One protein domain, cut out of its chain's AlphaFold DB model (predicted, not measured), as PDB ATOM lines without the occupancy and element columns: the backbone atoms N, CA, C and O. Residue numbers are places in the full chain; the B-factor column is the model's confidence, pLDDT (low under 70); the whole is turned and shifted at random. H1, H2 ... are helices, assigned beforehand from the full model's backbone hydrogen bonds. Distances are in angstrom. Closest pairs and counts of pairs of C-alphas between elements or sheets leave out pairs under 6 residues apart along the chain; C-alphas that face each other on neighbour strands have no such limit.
ATOM      1  N   ASN A 346     -38.466 -29.802 -89.854       53.28
ATOM      2  CA  ASN A 346     -37.403 -29.320 -90.725       53.28
ATOM      3  C   ASN A 346     -38.012 -28.275 -91.678       53.28
ATOM      4  O   ASN A 346     -38.205 -28.528 -92.868       53.28
ATOM      5  N   ALA A 347     -38.428 -27.133 -91.116       50.97
ATOM      6  CA  ALA A 347     -38.937 -26.007 -91.893       50.97
ATOM      7  C   ALA A 347     -37.853 -25.483 -92.843       50.97
ATOM      8  O   ALA A 347     -38.191 -25.072 -93.945       50.97
ATOM      9  N   ASP A 348     -36.575 -25.611 -92.470       45.81
ATOM     10  CA  ASP A 348     -35.420 -25.271 -93.305       45.81
ATOM     11  C   ASP A 348     -35.303 -26.168 -94.542       45.81
ATOM     12  O   ASP A 348     -34.916 -25.694 -95.607       45.81
ATOM     13  N   ALA A 349     -35.689 -27.446 -94.460       55.25
ATOM     14  CA  ALA A 349     -35.778 -28.316 -95.631       55.25
ATOM     15  C   ALA A 349     -36.915 -27.897 -96.563       55.25
ATOM     16  O   ALA A 349     -36.744 -27.982 -97.773       55.25
ATOM     17  N   PHE A 350     -38.050 -27.423 -96.036       53.94
ATOM     18  CA  PHE A 350     -39.118 -26.880 -96.878       53.94
ATOM     19  C   PHE A 350     -38.743 -25.506 -97.446       53.94
ATOM     20  O   PHE A 350     -38.954 -25.300 -98.631       53.94
ATOM     21  N   LEU A 351     -38.134 -24.607 -96.665       51.47
ATOM     22  CA  LEU A 351     -37.706 -23.277 -97.114       51.47
ATOM     23  C   LEU A 351     -36.613 -23.383 -98.185       51.47
ATOM     24  O   LEU A 351     -36.816 -22.891 -99.287       51.47
ATOM     25  N   ASN A 352     -35.519 -24.109 -97.918       51.69
ATOM     26  CA  ASN A 352     -34.434 -24.298 -98.889       51.69
ATOM     27  C   ASN A 352     -34.913 -25.021-100.156       51.69
ATOM     28  O   ASN A 352     -34.444 -24.731-101.254       51.69
ATOM     29  N   VAL A 392     -45.855 -15.247-111.830       75.50
ATOM     30  CA  VAL A 392     -46.191 -15.468-110.408       75.50
ATOM     31  C   VAL A 392     -47.050 -16.733-110.228       75.50
ATOM     32  O   VAL A 392     -46.934 -17.430-109.223       75.50
ATOM     33  N   GLU A 393     -47.858 -17.074-111.234       81.50
ATOM     34  CA  GLU A 393     -48.696 -18.270-111.225       81.50
ATOM     35  C   GLU A 393     -47.910 -19.576-111.424       81.50
ATOM     36  O   GLU A 393     -48.205 -20.561-110.749       81.50
ATOM     37  N   THR A 394     -46.866 -19.597-112.263       83.38
ATOM     38  CA  THR A 394     -45.996 -20.782-112.399       83.38
ATOM     39  C   THR A 394     -45.213 -21.036-111.116       83.38
ATOM     40  O   THR A 394     -45.108 -22.183-110.675       83.38
ATOM     41  N   LEU A 395     -44.754 -19.973-110.449       79.94
ATOM     42  CA  LEU A 395     -44.102 -20.084-109.145       79.94
ATOM     43  C   LEU A 395     -45.058 -20.639-108.079       79.94
ATOM     44  O   LEU A 395     -44.690 -21.570-107.358       79.94
ATOM     45  N   ARG A 396     -46.297 -20.133-108.004       82.88
ATOM     46  CA  ARG A 396     -47.316 -20.674-107.089       82.88
ATOM     47  C   ARG A 396     -47.634 -22.132-107.392       82.88
ATOM     48  O   ARG A 396     -47.666 -22.945-106.474       82.88
ATOM     49  N   ALA A 397     -47.816 -22.501-108.659       83.50
ATOM     50  CA  ALA A 397     -48.064 -23.888-109.052       83.50
ATOM     51  C   ALA A 397     -46.922 -24.822-108.603       83.50
ATOM     52  O   ALA A 397     -47.174 -25.883-108.025       83.50
ATOM     53  N   LYS A 398     -45.667 -24.387-108.767       83.12
ATOM     54  CA  LYS A 398     -44.480 -25.111-108.290       83.12
ATOM     55  C   LYS A 398     -44.473 -25.247-106.764       83.12
ATOM     56  O   LYS A 398     -44.191 -26.327-106.245       83.12
ATOM     57  N   GLN A 399     -44.836 -24.194-106.030       84.94
ATOM     58  CA  GLN A 399     -44.964 -24.233-104.567       84.94
ATOM     59  C   GLN A 399     -46.052 -25.212-104.104       84.94
ATOM     60  O   GLN A 399     -45.782 -26.034-103.227       84.94
ATOM     61  N   ARG A 400     -47.236 -25.207-104.738       86.75
ATOM     62  CA  ARG A 400     -48.316 -26.172-104.452       86.75
ATOM     63  C   ARG A 400     -47.838 -27.612-104.643       86.75
ATOM     64  O   ARG A 400     -48.027 -28.452-103.767       86.75
ATOM     65  N   GLN A 401     -47.176 -27.904-105.765       87.00
ATOM     66  CA  GLN A 401     -46.666 -29.247-106.053       87.00
ATOM     67  C   GLN A 401     -45.636 -29.700-105.008       87.00
ATOM     68  O   GLN A 401     -45.676 -30.839-104.537       87.00
ATOM     69  N   ARG A 402     -44.737 -28.796-104.599       82.69
ATOM     70  CA  ARG A 402     -43.748 -29.058-103.544       82.69
ATOM     71  C   ARG A 402     -44.411 -29.306-102.186       82.69
ATOM     72  O   ARG A 402     -43.979 -30.209-101.470       82.69
ATOM     73  N   LEU A 403     -45.467 -28.566-101.849       87.38
ATOM     74  CA  LEU A 403     -46.242 -28.774-100.624       87.38
ATOM     75  C   LEU A 403     -46.895 -30.159-100.601       87.38
ATOM     76  O   LEU A 403     -46.734 -30.887 -99.622       87.38
ATOM     77  N   TYR A 404     -47.542 -30.576-101.691       88.75
ATOM     78  CA  TYR A 404     -48.110 -31.924-101.783       88.75
ATOM     79  C   TYR A 404     -47.044 -33.012-101.642       88.75
ATOM     80  O   TYR A 404     -47.244 -33.968-100.896       88.75
ATOM     81  N   ALA A 405     -45.887 -32.853-102.289       87.12
ATOM     82  CA  ALA A 405     -44.776 -33.794-102.156       87.12
ATOM     83  C   ALA A 405     -44.207 -33.852-100.725       87.12
ATOM     84  O   ALA A 405     -43.763 -34.910-100.275       87.12
ATOM     85  N   TYR A 406     -44.218 -32.731 -99.996       86.12
ATOM     86  CA  TYR A 406     -43.791 -32.669 -98.599       86.12
ATOM     87  C   TYR A 406     -44.780 -33.366 -97.656       86.12
ATOM     88  O   TYR A 406     -44.347 -34.091 -96.757       86.12
ATOM     89  N   LEU A 407     -46.086 -33.185 -97.874       88.94
ATOM     90  CA  LEU A 407     -47.148 -33.777 -97.055       88.94
ATOM     91  C   LEU A 407     -47.278 -35.298 -97.218       88.94
ATOM     92  O   LEU A 407     -47.861 -35.949 -96.357       88.94
ATOM     93  N   GLN A 408     -46.686 -35.895 -98.255       88.44
ATOM     94  CA  GLN A 408     -46.587 -37.351 -98.355       88.44
ATOM     95  C   GLN A 408     -45.680 -37.904 -97.231       88.44
ATOM     96  O   GLN A 408     -44.508 -37.508 -97.133       88.44
ATOM     97  N   PRO A 409     -46.180 -38.810 -96.365       87.56
ATOM     98  CA  PRO A 409     -45.359 -39.447 -95.343       87.56
ATOM     99  C   PRO A 409     -44.247 -40.295 -95.963       87.56
ATOM    100  O   PRO A 409     -44.493 -41.086 -96.874       87.56
ATOM    101  N   LYS A 410     -43.025 -40.161 -95.451       86.94
ATOM    102  CA  LYS A 410     -41.859 -40.942 -95.881       86.94
ATOM    103  C   LYS A 410     -41.481 -41.958 -94.804       86.94
ATOM    104  O   LYS A 410     -41.663 -41.680 -93.623       86.94
ATOM    105  N   PRO A 411     -40.878 -43.106 -95.164       82.25
ATOM    106  CA  PRO A 411     -40.432 -44.099 -94.179       82.25
ATOM    107  C   PRO A 411     -39.328 -43.572 -93.245       82.25
ATOM    108  O   PRO A 411     -39.070 -44.159 -92.202       82.25
ATOM    109  N   THR A 412     -38.673 -42.471 -93.620       85.19
ATOM    110  CA  THR A 412     -37.663 -41.770 -92.819       85.19
ATOM    111  C   THR A 412     -38.259 -40.786 -91.810       85.19
ATOM    112  O   THR A 412     -37.516 -40.231 -91.005       85.19
ATOM    113  N   ASP A 413     -39.563 -40.506 -91.882       81.56
ATOM    114  CA  ASP A 413     -40.211 -39.534 -91.008       81.56
ATOM    115  C   ASP A 413     -40.435 -40.127 -89.610       81.56
ATOM    116  O   ASP A 413     -40.812 -41.288 -89.452       81.56
ATOM    117  N   SER A 414     -40.272 -39.296 -88.579       87.12
ATOM    118  CA  SER A 414     -40.712 -39.645 -87.225       87.12
ATOM    119  C   SER A 414     -42.223 -39.912 -87.199       87.12
ATOM    120  O   SER A 414     -42.985 -39.337 -87.987       87.12
ATOM    121  N   THR A 415     -42.684 -40.732 -86.253       86.31
ATOM    122  CA  THR A 415     -44.113 -40.976 -85.998       86.31
ATOM    123  C   THR A 415     -44.888 -39.666 -85.837       86.31
ATOM    124  O   THR A 415     -45.957 -39.505 -86.423       86.31
ATOM    125  N   ALA A 416     -44.313 -38.701 -85.113       79.44
ATOM    126  CA  ALA A 416     -44.913 -37.389 -84.881       79.44
ATOM    127  C   ALA A 416     -45.062 -36.582 -86.186       79.44
ATOM    128  O   ALA A 416     -46.134 -36.061 -86.487       79.44
ATOM    129  N   THR A 417     -44.018 -36.557 -87.022       81.88
ATOM    130  CA  THR A 417     -44.042 -35.899 -88.339       81.88
ATOM    131  C   THR A 417     -45.051 -36.544 -89.275       81.88
ATOM    132  O   THR A 417     -45.807 -35.853 -89.951       81.88
ATOM    133  N   THR A 418     -45.103 -37.872 -89.282       85.50
ATOM    134  CA  THR A 418     -46.065 -38.635 -90.072       85.50
ATOM    135  C   THR A 418     -47.504 -38.318 -89.662       85.50
ATOM    136  O   THR A 418     -48.360 -38.112 -90.522       85.50
ATOM    137  N   GLN A 419     -47.781 -38.256 -88.358       86.94
ATOM    138  CA  GLN A 419     -49.103 -37.911 -87.838       86.94
ATOM    139  C   GLN A 419     -49.496 -36.476 -88.206       86.94
ATOM    140  O   GLN A 419     -50.610 -36.258 -88.677       86.94
ATOM    141  N   TRP A 420     -48.576 -35.520 -88.057       86.19
ATOM    142  CA  TRP A 420     -48.812 -34.128 -88.436       86.19
ATOM    143  C   TRP A 420     -49.102 -33.984 -89.935       86.19
ATOM    144  O   TRP A 420     -50.096 -33.365 -90.302       86.19
ATOM    145  N   LYS A 421     -48.298 -34.617 -90.800       89.56
ATOM    146  CA  LYS A 421     -48.510 -34.599 -92.255       89.56
ATOM    147  C   LYS A 421     -49.897 -35.116 -92.629       89.56
ATOM    148  O   LYS A 421     -50.592 -34.475 -93.406       89.56
ATOM    149  N   ARG A 422     -50.326 -36.232 -92.028       89.31
ATOM    150  CA  ARG A 422     -51.674 -36.784 -92.238       89.31
ATOM    151  C   ARG A 422     -52.770 -35.824 -91.780       89.31
ATOM    152  O   ARG A 422     -53.725 -35.630 -92.518       89.31
ATOM    153  N   ALA A 423     -52.630 -35.218 -90.602       89.19
ATOM    154  CA  ALA A 423     -53.613 -34.264 -90.089       89.19
ATOM    155  C   ALA A 423     -53.749 -33.038 -91.005       89.19
ATOM    156  O   ALA A 423     -54.857 -32.634 -91.343       89.19
ATOM    157  N   VAL A 424     -52.626 -32.486 -91.469       89.38
ATOM    158  CA  VAL A 424     -52.630 -31.342 -92.387       89.38
ATOM    159  C   VAL A 424     -53.228 -31.708 -93.745       89.38
ATOM    160  O   VAL A 424     -53.983 -30.909 -94.291       89.38
ATOM    161  N   SER A 425     -52.968 -32.911 -94.268       91.69
ATOM    162  CA  SER A 425     -53.639 -33.387 -95.484       91.69
ATOM    163  C   SER A 425     -55.161 -33.415 -95.325       91.69
ATOM    164  O   SER A 425     -55.857 -32.923 -96.206       91.69
ATOM    165  N   VAL A 426     -55.674 -33.883 -94.180       92.12
ATOM    166  CA  VAL A 426     -57.121 -33.859 -93.885       92.12
ATOM    167  C   VAL A 426     -57.656 -32.426 -93.856       92.12
ATOM    168  O   VAL A 426     -58.688 -32.152 -94.456       92.12
ATOM    169  N   TYR A 427     -56.943 -31.477 -93.239       92.75
ATOM    170  CA  TYR A 427     -57.376 -30.072 -93.223       92.75
ATOM    171  C   TYR A 427     -57.465 -29.452 -94.622       92.75
ATOM    172  O   TYR A 427     -58.321 -28.599 -94.862       92.75
ATOM    173  N   VAL A 428     -56.583 -29.854 -95.535       91.44
ATOM    174  CA  VAL A 428     -56.623 -29.412 -96.934       91.44
ATOM    175  C   VAL A 428     -57.784 -30.078 -97.682       91.44
ATOM    176  O   VAL A 428     -58.500 -29.392 -98.409       91.44
ATOM    177  N   GLU A 429     -58.003 -31.382 -97.488       89.75
ATOM    178  CA  GLU A 429     -59.091 -32.148 -98.120       89.75
ATOM    179  C   GLU A 429     -60.482 -31.678 -97.674       89.75
ATOM    180  O   GLU A 429     -61.370 -31.501 -98.507       89.75
ATOM    181  N   GLU A 430     -60.662 -31.392 -96.384       89.38
ATOM    182  CA  GLU A 430     -61.904 -30.840 -95.824       89.38
ATOM    183  C   GLU A 430     -62.079 -29.339 -96.111       89.38
ATOM    184  O   GLU A 430     -63.010 -28.707 -95.610       89.38
ATOM    185  N   ALA A 431     -61.174 -28.745 -96.898       88.31
ATOM    186  CA  ALA A 431     -61.130 -27.317 -97.171       88.31
ATOM    187  C   ALA A 431     -61.189 -26.469 -95.886       88.31
ATOM    188  O   ALA A 431     -61.740 -25.372 -95.879       88.31
ATOM    189  N   LEU A 432     -60.583 -26.933 -94.791       90.00
ATOM    190  CA  LEU A 432     -60.413 -26.144 -93.569       90.00
ATOM    191  C   LEU A 432     -59.265 -25.147 -93.716       90.00
ATOM    192  O   LEU A 432     -59.354 -24.038 -93.201       90.00
ATOM    193  N   ILE A 433     -58.257 -25.470 -94.526       91.88
ATOM    194  CA  ILE A 433     -57.189 -24.546 -94.922       91.88
ATOM    195  C   ILE A 433     -56.961 -24.606 -96.434       91.88
ATOM    196  O   ILE A 433     -56.986 -25.681 -97.033       91.88
ATOM    197  N   GLY A 434     -56.795 -23.448 -97.078       91.31
ATOM    198  CA  GLY A 434     -56.484 -23.395 -98.508       91.31
ATOM    199  C   GLY A 434     -55.053 -23.860 -98.788       91.31
ATOM    200  O   GLY A 434     -54.160 -23.634 -97.980       91.31
ATOM    201  N   VAL A 435     -54.805 -24.468 -99.950       89.81
ATOM    202  CA  VAL A 435     -53.446 -24.896-100.346       89.81
ATOM    203  C   VAL A 435     -52.501 -23.695-100.455       89.81
ATOM    204  O   VAL A 435     -51.368 -23.769 -99.995       89.81
ATOM    205  N   ASP A 436     -52.977 -22.583-101.023       88.81
ATOM    206  CA  ASP A 436     -52.193 -21.345-101.147       88.81
ATOM    207  C   ASP A 436     -51.900 -20.717 -99.786       88.81
ATOM    208  O   ASP A 436     -50.766 -20.358 -99.492       88.81
ATOM    209  N   GLU A 437     -52.907 -20.673 -98.920       91.31
ATOM    210  CA  GLU A 437     -52.777 -20.185 -97.550       91.31
ATOM    211  C   GLU A 437     -51.811 -21.043 -96.725       91.31
ATOM    212  O   GLU A 437     -50.954 -20.528 -96.011       91.31
ATOM    213  N   LEU A 438     -51.886 -22.369 -96.861       91.00
ATOM    214  CA  LEU A 438     -50.937 -23.274 -96.230       91.00
ATOM    215  C   LEU A 438     -49.522 -23.072 -96.792       91.00
ATOM    216  O   LEU A 438     -48.567 -23.073 -96.019       91.00
ATOM    217  N   CYS A 439     -49.362 -22.860 -98.103       88.75
ATOM    218  CA  CYS A 439     -48.074 -22.499 -98.703       88.75
ATOM    219  C   CYS A 439     -47.509 -21.206 -98.094       88.75
ATOM    220  O   CYS A 439     -46.335 -21.174 -97.720       88.75
ATOM    221  N   GLU A 440     -48.326 -20.162 -97.949       89.56
ATOM    222  CA  GLU A 440     -47.929 -18.900 -97.315       89.56
ATOM    223  C   GLU A 440     -47.495 -19.130 -95.861       89.56
ATOM    224  O   GLU A 440     -46.373 -18.787 -95.489       89.56
ATOM    225  N   LEU A 441     -48.306 -19.827 -95.058       89.62
ATOM    226  CA  LEU A 441     -47.968 -20.133 -93.664       89.62
ATOM    227  C   LEU A 441     -46.696 -20.984 -93.530       89.62
ATOM    228  O   LEU A 441     -45.893 -20.784 -92.614       89.62
ATOM    229  N   MET A 442     -46.479 -21.925 -94.449       83.44
ATOM    230  CA  MET A 442     -45.296 -22.785 -94.454       83.44
ATOM    231  C   MET A 442     -44.029 -22.043 -94.901       83.44
ATOM    232  O   MET A 442     -42.933 -22.390 -94.446       83.44
ATOM    233  N   THR A 443     -44.162 -21.005 -95.732       83.88
ATOM    234  CA  THR A 443     -43.051 -20.164 -96.215       83.88
ATOM    235  C   THR A 443     -42.750 -18.955 -95.328       83.88
ATOM    236  O   THR A 443     -41.690 -18.353 -95.493       83.88
ATOM    237  N   LEU A 444     -43.600 -18.637 -94.343       83.50
ATOM    238  CA  LEU A 444     -43.332 -17.581 -93.358       83.50
ATOM    239  C   LEU A 444     -41.956 -17.750 -92.697       83.50
ATOM    240  O   LEU A 444     -41.561 -18.856 -92.314       83.50
ATOM    241  N   ASN A 445     -41.246 -16.639 -92.496       83.56
ATOM    242  CA  ASN A 445     -40.039 -16.623 -91.675       83.56
ATOM    243  C   ASN A 445     -40.430 -16.625 -90.189       83.56
ATOM    244  O   ASN A 445     -40.502 -15.585 -89.541       83.56
ATOM    245  N   ALA A 446     -40.784 -17.801 -89.680       80.56
ATOM    246  CA  ALA A 446     -41.245 -18.000 -88.314       80.56
ATOM    247  C   ALA A 446     -40.787 -19.359 -87.788       80.56
ATOM    248  O   ALA A 446     -40.547 -20.295 -88.560       80.56
ATOM    249  N   THR A 447     -40.721 -19.490 -86.462       83.69
ATOM    250  CA  THR A 447     -40.429 -20.781 -85.849       83.69
ATOM    251  C   THR A 447     -41.533 -21.784 -86.162       83.69
ATOM    252  O   THR A 447     -42.707 -21.472 -86.364       83.69
ATOM    253  N   CYS A 448     -41.136 -23.040 -86.158       79.25
ATOM    254  CA  CYS A 448     -41.973 -24.204 -86.366       79.25
ATOM    255  C   CYS A 448     -43.216 -24.240 -85.463       79.25
ATOM    256  O   CYS A 448     -44.327 -24.524 -85.912       79.25
ATOM    257  N   SER A 449     -43.033 -23.891 -84.189       80.31
ATOM    258  CA  SER A 449     -44.111 -23.800 -83.205       80.31
ATOM    259  C   SER A 449     -45.090 -22.667 -83.528       80.31
ATOM    260  O   SER A 449     -46.299 -22.845 -83.372       80.31
ATOM    261  N   VAL A 450     -44.602 -21.532 -84.041       84.56
ATOM    262  CA  VAL A 450     -45.445 -20.419 -84.502       84.56
ATOM    263  C   VAL A 450     -46.242 -20.818 -85.742       84.56
ATOM    264  O   VAL A 450     -47.457 -20.636 -85.753       84.56
ATOM    265  N   LYS A 451     -45.611 -21.445 -86.744       86.06
ATOM    266  CA  LYS A 451     -46.307 -21.947 -87.944       86.06
ATOM    267  C   LYS A 451     -47.425 -22.923 -87.585       86.06
ATOM    268  O   LYS A 451     -48.544 -22.777 -88.066       86.06
ATOM    269  N   ARG A 452     -47.152 -23.882 -86.690       85.50
ATOM    270  CA  ARG A 452     -48.163 -24.828 -86.184       85.50
ATOM    271  C   ARG A 452     -49.358 -24.100 -85.575       85.50
ATOM    272  O   ARG A 452     -50.491 -24.450 -85.885       85.50
ATOM    273  N   ARG A 453     -49.103 -23.111 -84.713       89.06
ATOM    274  CA  ARG A 453     -50.159 -22.342 -84.049       89.06
ATOM    275  C   ARG A 453     -51.049 -21.630 -85.065       89.06
ATOM    276  O   ARG A 453     -52.258 -21.780 -84.984       89.06
ATOM    277  N   LEU A 454     -50.450 -20.942 -86.037       91.69
ATOM    278  CA  LEU A 454     -51.183 -20.214 -87.078       91.69
ATOM    279  C   LEU A 454     -52.038 -21.149 -87.945       91.69
ATOM    280  O   LEU A 454     -53.189 -20.838 -88.232       91.69
ATOM    281  N   ILE A 455     -51.505 -22.318 -88.319       90.81
ATOM    282  CA  ILE A 455     -52.264 -23.322 -89.081       90.81
ATOM    283  C   ILE A 455     -53.479 -23.802 -88.275       90.81
ATOM    284  O   ILE A 455     -54.582 -23.865 -88.810       90.81
ATOM    285  N   LEU A 456     -53.293 -24.122 -86.991       91.62
ATOM    286  CA  LEU A 456     -54.381 -24.598 -86.131       91.62
ATOM    287  C   LEU A 456     -55.441 -23.520 -85.886       91.62
ATOM    288  O   LEU A 456     -56.631 -23.808 -85.987       91.62
ATOM    289  N   GLU A 457     -55.018 -22.288 -85.608       92.88
ATOM    290  CA  GLU A 457     -55.911 -21.142 -85.429       92.88
ATOM    291  C   GLU A 457     -56.765 -20.917 -86.680       92.88
ATOM    292  O   GLU A 457     -57.985 -20.768 -86.592       92.88
ATOM    293  N   ARG A 458     -56.146 -21.000 -87.861       93.25
ATOM    294  CA  ARG A 458     -56.856 -20.819 -89.123       93.25
ATOM    295  C   ARG A 458     -57.879 -21.921 -89.397       93.25
ATOM    296  O   ARG A 458     -59.006 -21.629 -89.797       93.25
ATOM    297  N   VAL A 459     -57.501 -23.172 -89.142       93.62
ATOM    298  CA  VAL A 459     -58.396 -24.335 -89.243       93.62
ATOM    299  C   VAL A 459     -59.584 -24.185 -88.293       93.62
ATOM    300  O   VAL A 459     -60.727 -24.394 -88.698       93.62
ATOM    301  N   GLN A 460     -59.336 -23.770 -87.049       92.81
ATOM    302  CA  GLN A 460     -60.383 -23.549 -86.055       92.81
ATOM    303  C   GLN A 460     -61.343 -22.431 -86.478       92.81
ATOM    304  O   GLN A 460     -62.560 -22.592 -86.364       92.81
ATOM    305  N   GLN A 461     -60.818 -21.325 -87.008       92.69
ATOM    306  CA  GLN A 461     -61.634 -20.219 -87.500       92.69
ATOM    307  C   GLN A 461     -62.556 -20.662 -88.646       92.69
ATOM    308  O   GLN A 461     -63.761 -20.429 -88.584       92.69
ATOM    309  N   ARG A 462     -62.023 -21.367 -89.655       93.00
ATOM    310  CA  ARG A 462     -62.816 -21.896 -90.782       93.00
ATOM    311  C   ARG A 462     -63.858 -22.911 -90.351       93.00
ATOM    312  O   ARG A 462     -64.972 -22.918 -90.868       93.00
ATOM    313  N   HIS A 463     -63.521 -23.747 -89.378       91.50
ATOM    314  CA  HIS A 463     -64.477 -24.680 -88.807       91.50
ATOM    315  C   HIS A 463     -65.665 -23.943 -88.163       91.50
ATOM    316  O   HIS A 463     -66.816 -24.324 -88.377       91.50
ATOM    317  N   LEU A 464     -65.405 -22.851 -87.436       91.25
ATOM    318  CA  LEU A 464     -66.451 -22.031 -86.823       91.25
ATOM    319  C   LEU A 464     -67.298 -21.287 -87.873       91.25
ATOM    320  O   LEU A 464     -68.522 -21.258 -87.759       91.25
ATOM    321  N   GLU A 465     -66.669 -20.745 -88.919       90.56
ATOM    322  CA  GLU A 465     -67.351 -20.108 -90.057       90.56
ATOM    323  C   GLU A 465     -68.312 -21.090 -90.756       90.56
ATOM    324  O   GLU A 465     -69.476 -20.761 -91.001       90.56
ATOM    325  N   ASN A 466     -67.878 -22.333 -90.993       89.31
ATOM    326  CA  ASN A 466     -68.707 -23.377 -91.602       89.31
ATOM    327  C   ASN A 466     -69.912 -23.767 -90.718       89.31
ATOM    328  O   ASN A 466     -71.011 -24.019 -91.225       89.31
ATOM    329  N   GLN A 467     -69.741 -23.778 -89.392       87.38
ATOM    330  CA  GLN A 467     -70.845 -24.012 -88.453       87.38
ATOM    331  C   GLN A 467     -71.861 -22.859 -88.433       87.38
ATOM    332  O   GLN A 467     -73.060 -23.098 -88.314       87.38
ATOM    333  N   GLN A 468     -71.413 -21.610 -88.578       85.38
ATOM    334  CA  GLN A 468     -72.313 -20.451 -88.634       85.38
ATOM    335  C   GLN A 468     -73.067 -20.376 -89.971       85.38
ATOM    336  O   GLN A 468     -74.270 -20.106 -89.996       85.38
ATOM    337  N   SER A 469     -72.398 -20.692 -91.085       79.56
ATOM    338  CA  SER A 469     -73.028 -20.715 -92.412       79.56
ATOM    339  C   SER A 469     -74.122 -21.778 -92.533       79.56
ATOM    340  O   SER A 469     -75.076 -21.584 -93.282       79.56
TER     341      SER A 469
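This is residues 346 to 352 and 392 to 469 of the 483 residues of the protein "BZIP domain-containing protein" of Catenaria anguillulae PL171 (UniProt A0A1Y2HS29). A short helix, H4, sits in the middle of a loose cross of helices: H2 crosses it on one side, and the long H5 folds back along it on the other and then runs on well past it. The last residue of H2 meets the middle of H3, while the short H1 lies across the far end of H4. The printed part has 85 residues with five named helices, H1 to H5 in that order, and no named strand; the class is all helix. It is compact, with a radius of gyration of the C-alphas of 13.2 A, and spans 39 by 35 by 23 A.

H1, residues 347 to 352, touches H4, residues 435 to 443, and is about perpendicular to it at 88 degrees; their closest C-alphas, of Leu 351 and Thr 443, are 6.3 A apart. H2, residues 392 to 407, touches H4 with residues 396 to 403 alone, about perpendicular at 81 degrees, closest at the C-alphas of Arg 400 and Val 435, 6.7 A. H2 touches H3, residues 415 to 429, with residue 407 alone, at a steep tilt of 46 degrees, opposite ways; the closest C-alphas, of Leu 407 and Lys 421, are 5.1 A apart. H4 is the hub, touching three other helices. The third is H5, residues 448 to 469, which touches H4 with residues 451 to 455 alone. H4 and H5 form a helical hairpin, opposite ways at a shallow tilt of 25 degrees, with the C-alphas of Leu 441 and Lys 451 closest at 6.2 A. The packing is mostly crossed, with one of four touching pairs at a shallow tilt. H1 and H3 are apart, as are H2 and H5. In H1, H2, H3, H4 and H5 every O i to N i+4 pair is within hydrogen-bond range.

H1 begins at C-alpha 347, at (-38.937, -26.007, -91.893), and has 6 residues. H2 measures 22.7 A from first to last C-alpha, H3 21.2 A and H4 12.1 A. H4 begins at C-alpha 435, at (-53.446, -24.896, -100.346). H5, the longest helix, measures 31.8 A and ends at C-alpha 469, at (-73.028, -20.715, -92.412).

The two C-alphas farthest apart, of Thr 412 and Ser 469, are 41.2 A from each other. Residues 353 to 391 are cut out, and C-alphas 352 and 392 are 18.7 A apart across the cut. Of the links that are printed whole, H3 to H4 and H4 to H5 are tight and H2 to H3 is short. The mean pLDDT of the printed part is 84.3; residues 346 to 352 are under 70.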